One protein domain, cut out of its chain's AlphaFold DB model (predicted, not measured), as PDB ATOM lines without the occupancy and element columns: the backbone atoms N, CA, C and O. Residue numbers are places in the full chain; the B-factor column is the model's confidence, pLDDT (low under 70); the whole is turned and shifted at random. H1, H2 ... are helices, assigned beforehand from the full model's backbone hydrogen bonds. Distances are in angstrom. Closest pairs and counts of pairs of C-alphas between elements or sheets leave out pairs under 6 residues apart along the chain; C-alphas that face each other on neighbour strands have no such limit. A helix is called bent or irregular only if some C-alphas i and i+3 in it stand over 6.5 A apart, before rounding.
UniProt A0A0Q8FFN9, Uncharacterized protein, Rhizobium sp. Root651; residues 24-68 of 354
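What this domain is: This is residues 24 to 68 of the 354 residues of an uncharacterized protein of Rhizobium sp. Root651 (UniProt A0A0Q8FFN9). What shape is this? It is a thin rod: residues 24 to 41, mostly H1, stick out as one end, and a winding link leads to short H2, set across the long axis. What makes it? Its 45 residues, all helix by class, include H1 then H2, with 22 residues in these two named helices, under half. How spread? It is extended, radius of gyration of the C-alphas 15.8 A, spanning 54 by 16 by 13 A.

How they stand to each other: Do the helices meet? H1, residues 25 to 39, and H2, residues 54 to 60, are apart. Their backbones? Every O i to N i+4 pair is within hydrogen-bond range in H2, and 9 of 11 in H1.

Where its parts are: Where is H1? It runs 21.4 A from C-alpha 25 at (-3.371, 107.653, -19.139), and is irregular, with C-alphas 26 and 29 7.5 A apart. And H2? It ends at C-alpha 60, (-6.342, 96.212, 17.327).

The domain as a whole: Any cut? The printed part has no cut, and the H1 to H2 link is long. Low confidence? Residues 41 and 43 to 46 have pLDDT under 70.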
ATOM      1  N   SER A  24      -5.517 111.291 -18.724       74.62
ATOM      2  CA  SER A  24      -5.632 110.350 -17.595       74.62
ATOM      3  C   SER A  24      -4.631 109.195 -17.669       74.62
ATOM      4  O   SER A  24      -4.198 108.688 -16.639       74.62
ATOM      5  N   ALA A  25      -4.216 108.819 -18.883       81.12
ATOM      6  CA  ALA A  25      -3.371 107.653 -19.139       81.12
ATOM      7  C   ALA A  25      -2.086 107.566 -18.283       81.12
ATOM      8  O   ALA A  25      -1.801 106.473 -17.795       81.12
ATOM      9  N   PRO A  26      -1.335 108.660 -18.023       78.50
ATOM     10  CA  PRO A  26      -0.127 108.603 -17.192       78.50
ATOM     11  C   PRO A  26      -0.375 108.252 -15.716       78.50
ATOM     12  O   PRO A  26       0.577 107.936 -15.007       78.50
ATOM     13  N   TYR A  27      -1.625 108.336 -15.250       80.62
ATOM     14  CA  TYR A  27      -2.001 108.191 -13.840       80.62
ATOM     15  C   TYR A  27      -2.764 106.895 -13.538       80.62
ATOM     16  O   TYR A  27      -2.982 106.575 -12.369       80.62
ATOM     17  N   ASN A  28      -3.176 106.147 -14.569       82.25
ATOM     18  CA  ASN A  28      -4.018 104.958 -14.413       82.25
ATOM     19  C   ASN A  28      -3.361 103.895 -13.515       82.25
ATOM     20  O   ASN A  28      -4.007 103.400 -12.604       82.25
ATOM     21  N   ALA A  29      -2.062 103.622 -13.682       80.62
ATOM     22  CA  ALA A  29      -1.366 102.600 -12.892       80.62
ATOM     23  C   ALA A  29      -1.324 102.916 -11.384       80.62
ATOM     24  O   ALA A  29      -1.411 102.011 -10.560       80.62
ATOM     25  N   GLN A  30      -1.200 104.192 -10.998       77.06
ATOM     26  CA  GLN A  30      -1.249 104.578  -9.585       77.06
ATOM     27  C   GLN A  30      -2.678 104.596  -9.039       77.06
ATOM     28  O   GLN A  30      -2.871 104.331  -7.856       77.06
ATOM     29  N   LEU A  31      -3.667 104.939  -9.869       79.88
ATOM     30  CA  LEU A  31      -5.075 104.834  -9.489       79.88
ATOM     31  C   LEU A  31      -5.470 103.367  -9.269       79.88
ATOM     32  O   LEU A  31      -6.172 103.082  -8.302       79.88
ATOM     33  N   ASP A  32      -4.944 102.451 -10.081       82.94
ATOM     34  CA  ASP A  32      -5.110 101.008  -9.907       82.94
ATOM     35  C   ASP A  32      -4.384 100.500  -8.645       82.94
ATOM     36  O   ASP A  32      -4.985  99.767  -7.866       82.94
ATOM     37  N   ASP A  33      -3.148 100.950  -8.377       80.88
ATOM     38  CA  ASP A  33      -2.407 100.684  -7.122       80.88
ATOM     39  C   ASP A  33      -3.206 101.150  -5.890       80.88
ATOM     40  O   ASP A  33      -3.351 100.418  -4.914       80.88
ATOM     41  N   PHE A  34      -3.814 102.340  -5.949       78.00
ATOM     42  CA  PHE A  34      -4.676 102.841  -4.878       78.00
ATOM     43  C   PHE A  34      -5.963 102.054  -4.713       78.00
ATOM     44  O   PHE A  34      -6.351 101.751  -3.586       78.00
ATOM     45  N   ALA A  35      -6.638 101.738  -5.816       80.69
ATOM     46  CA  ALA A  35      -7.826 100.906  -5.783       80.69
ATOM     47  C   ALA A  35      -7.493  99.515  -5.226       80.69
ATOM     48  O   ALA A  35      -8.308  98.937  -4.510       80.69
ATOM     49  N   GLN A  36      -6.294  98.996  -5.491       80.56
ATOM     50  CA  GLN A  36      -5.827  97.723  -4.964       80.56
ATOM     51  C   GLN A  36      -5.493  97.800  -3.466       80.56
ATOM     52  O   GLN A  36      -6.019  96.986  -2.717       80.56
ATOM     53  N   ASP A  37      -4.703  98.777  -3.001       77.88
ATOM     54  CA  ASP A  37      -4.371  98.950  -1.568       77.88
ATOM     55  C   ASP A  37      -5.612  99.279  -0.718       77.88
ATOM     56  O   ASP A  37      -5.688  98.882   0.443       77.88
ATOM     57  N   ALA A  38      -6.613  99.957  -1.296       75.94
ATOM     58  CA  ALA A  38      -7.862 100.285  -0.610       75.94
ATOM     59  C   ALA A  38      -8.862  99.117  -0.544       75.94
ATOM     60  O   ALA A  38      -9.616  99.028   0.423       75.94
ATOM     61  N   ASN A  39      -8.901  98.240  -1.557       77.94
ATOM     62  CA  ASN A  39      -9.895  97.160  -1.637       77.94
ATOM     63  C   ASN A  39      -9.345  95.771  -1.285       77.94
ATOM     64  O   ASN A  39     -10.136  94.859  -1.047       77.94
ATOM     65  N   GLN A  40      -8.024  95.581  -1.252       75.94
ATOM     66  CA  GLN A  40      -7.411  94.315  -0.850       75.94
ATOM     67  C   GLN A  40      -6.962  94.348   0.617       75.94
ATOM     68  O   GLN A  40      -6.467  95.372   1.090       75.94
ATOM     69  N   PRO A  41      -7.076  93.228   1.357       64.31
ATOM     70  CA  PRO A  41      -6.548  93.140   2.712       64.31
ATOM     71  C   PRO A  41      -5.043  93.445   2.748       64.31
ATOM     72  O   PRO A  41      -4.248  92.792   2.070       64.31
ATOM     73  N   ARG A  42      -4.629  94.419   3.569       72.06
ATOM     74  CA  ARG A  42      -3.206  94.759   3.726       72.06
ATOM     75  C   ARG A  42      -2.487  93.655   4.522       72.06
ATOM     76  O   ARG A  42      -2.958  93.294   5.602       72.06
ATOM     77  N   PRO A  43      -1.341  93.122   4.051       66.81
ATOM     78  CA  PRO A  43      -0.603  92.102   4.789       66.81
ATOM     79  C   PRO A  43      -0.044  92.669   6.100       66.81
ATOM     80  O   PRO A  43       0.288  93.853   6.194       66.81
ATOM     81  N   ILE A  44       0.130  91.809   7.109       65.06
ATOM     82  CA  ILE A  44       0.641  92.188   8.442       65.06
ATOM     83  C   ILE A  44       1.991  92.925   8.332       65.06
ATOM     84  O   ILE A  44       2.199  93.930   9.016       65.06
ATOM     85  N   THR A  45       2.851  92.516   7.391       60.94
ATOM     86  CA  THR A  45       4.161  93.126   7.083       60.94
ATOM     87  C   THR A  45       4.074  94.585   6.614       60.94
ATOM     88  O   THR A  45       5.025  95.341   6.783       60.94
ATOM     89  N   ALA A  46       2.932  95.020   6.073       65.75
ATOM     90  CA  ALA A  46       2.693  96.402   5.657       65.75
ATOM     91  C   ALA A  46       2.053  97.266   6.768       65.75
ATOM     92  O   ALA A  46       1.510  98.340   6.484       65.75
ATOM     93  N   GLY A  47       2.102  96.808   8.027       70.25
ATOM     94  CA  GLY A  47       1.455  97.465   9.162       70.25
ATOM     95  C   GLY A  47      -0.037  97.149   9.237       70.25
ATOM     96  O   GLY A  47      -0.839  98.053   9.450       70.25
ATOM     97  N   GLY A  48      -0.414  95.880   9.043       73.69
ATOM     98  CA  GLY A  48      -1.810  95.411   8.986       73.69
ATOM     99  C   GLY A  48      -2.658  95.666  10.243       73.69
ATOM    100  O   GLY A  48      -3.856  95.425  10.219       73.69
ATOM    101  N   THR A  49      -2.071  96.189  11.324       80.50
ATOM    102  CA  THR A  49      -2.813  96.666  12.501       80.50
ATOM    103  C   THR A  49      -3.184  98.144  12.423       80.50
ATOM    104  O   THR A  49      -3.988  98.588  13.228       80.50
ATOM    105  N   GLY A  50      -2.588  98.944  11.533       75.88
ATOM    106  CA  GLY A  50      -2.783 100.402  11.491       75.88
ATOM    107  C   GLY A  50      -2.237 101.162  12.712       75.88
ATOM    108  O   GLY A  50      -2.467 102.361  12.844       75.88
ATOM    109  N   ALA A  51      -1.517 100.491  13.614       83.12
ATOM    110  CA  ALA A  51      -0.980 101.080  14.833       83.12
ATOM    111  C   ALA A  51       0.446 101.617  14.638       83.12
ATOM    112  O   ALA A  51       1.282 100.976  14.007       83.12
ATOM    113  N   THR A  52       0.755 102.761  15.254       82.12
ATOM    114  CA  THR A  52       2.110 103.353  15.279       82.12
ATOM    115  C   THR A  52       2.894 103.014  16.550       82.12
ATOM    116  O   THR A  52       4.055 103.392  16.682       82.12
ATOM    117  N   ASN A  53       2.277 102.296  17.494       81.62
ATOM    118  CA  ASN A  53       2.907 101.816  18.721       81.62
ATOM    119  C   ASN A  53       2.388 100.418  19.104       81.62
ATOM    120  O   ASN A  53       1.324  99.981  18.660       81.62
ATOM    121  N   VAL A  54       3.144  99.718  19.954       82.06
ATOM    122  CA  VAL A  54       2.862  98.325  20.346       82.06
ATOM    123  C   VAL A  54       1.540  98.196  21.112       82.06
ATOM    124  O   VAL A  54       0.822  97.214  20.938       82.06
ATOM    125  N   THR A  55       1.183  99.182  21.941       86.06
ATOM    126  CA  THR A  55      -0.059  99.154  22.727       86.06
ATOM    127  C   THR A  55      -1.288  99.155  21.829       86.06
ATOM    128  O   THR A  55      -2.147  98.290  21.977       86.06
ATOM    129  N   GLN A  56      -1.343 100.060  20.855       83.62
ATOM    130  CA  GLN A  56      -2.454 100.128  19.912       83.62
ATOM    131  C   GLN A  56      -2.483  98.909  18.979       83.62
ATOM    132  O   GLN A  56      -3.559  98.435  18.632       83.62
ATOM    133  N   ALA A  57      -1.322  98.347  18.622       87.62
ATOM    134  CA  ALA A  57      -1.267  97.114  17.837       87.62
ATOM    135  C   ALA A  57      -1.921  95.938  18.582       87.62
ATOM    136  O   ALA A  57      -2.672  95.181  17.975       87.62
ATOM    137  N   ARG A  58      -1.689  95.817  19.899       88.00
ATOM    138  CA  ARG A  58      -2.355  94.809  20.745       88.00
ATOM    139  C   ARG A  58      -3.862  95.036  20.836       88.00
ATOM    140  O   ARG A  58      -4.609  94.088  20.633       88.00
ATOM    141  N   VAL A  59      -4.296  96.280  21.063       84.81
ATOM    142  CA  VAL A  59      -5.727  96.645  21.091       84.81
ATOM    143  C   VAL A  59      -6.416  96.264  19.781       84.81
ATOM    144  O   VAL A  59      -7.496  95.688  19.803       84.81
ATOM    145  N   ASN A  60      -5.770  96.512  18.641       87.75
ATOM    146  CA  ASN A  60      -6.342  96.212  17.327       87.75
ATOM    147  C   ASN A  60      -6.402  94.705  17.028       87.75
ATOM    148  O   ASN A  60      -7.244  94.277  16.246       87.75
ATOM    149  N   PHE A  61      -5.557  93.897  17.676       87.56
ATOM    150  CA  PHE A  61      -5.689  92.437  17.690       87.56
ATOM    151  C   PHE A  61      -6.665  91.918  18.760       87.56
ATOM    152  O   PHE A  61      -6.846  90.710  18.868       87.56
ATOM    153  N   GLY A  62      -7.280  92.802  19.551       89.25
ATOM    154  CA  GLY A  62      -8.162  92.424  20.654       89.25
ATOM    155  C   GLY A  62      -7.431  91.778  21.831       89.25
ATOM    156  O   GLY A  62      -8.067  91.096  22.619       89.25
ATOM    157  N   LEU A  63      -6.111  91.965  21.945       92.00
ATOM    158  CA  LEU A  63      -5.293  91.333  22.978       92.00
ATOM    159  C   LEU A  63      -5.134  92.252  24.190       92.00
ATOM    160  O   LEU A  63      -4.527  93.326  24.099       92.00
ATOM    161  N   VAL A  64      -5.582  91.787  25.350       89.38
ATOM    162  CA  VAL A  64      -5.380  92.428  26.649       89.38
ATOM    163  C   VAL A  64      -4.333  91.634  27.447       89.38
ATOM    164  O   VAL A  64      -4.558  90.463  27.763       89.38
ATOM    165  N   PRO A  65      -3.169  92.224  27.797       91.19
ATOM    166  CA  PRO A  65      -2.199  91.567  28.671       91.19
ATOM    167  C   PRO A  65      -2.811  91.183  30.024       91.19
ATOM    168  O   PRO A  65      -3.482  91.991  30.658       91.19
ATOM    169  N   GLY A  66      -2.582  89.944  30.454       88.62
ATOM    170  CA  GLY A  66      -3.202  89.331  31.629       88.62
ATOM    171  C   GLY A  66      -4.566  88.681  31.366       88.62
ATOM    172  O   GLY A  66      -5.063  87.993  32.250       88.62
ATOM    173  N   THR A  67      -5.156  88.862  30.177       91.38
ATOM    174  CA  THR A  67      -6.381  88.161  29.743       91.38
ATOM    175  C   THR A  67      -6.079  87.236  28.567       91.38
ATOM    176  O   THR A  67      -6.148  86.022  28.712       91.38
ATOM    177  N   ASP A  68      -5.657  87.801  27.432       93.06
ATOM    178  CA  ASP A  68      -5.422  87.047  26.191       93.06
ATOM    179  C   ASP A  68      -3.953  86.652  26.017       93.06
ATOM    180  O   ASP A  68      -3.629  85.631  25.416       93.06
TER     181      ASP A  68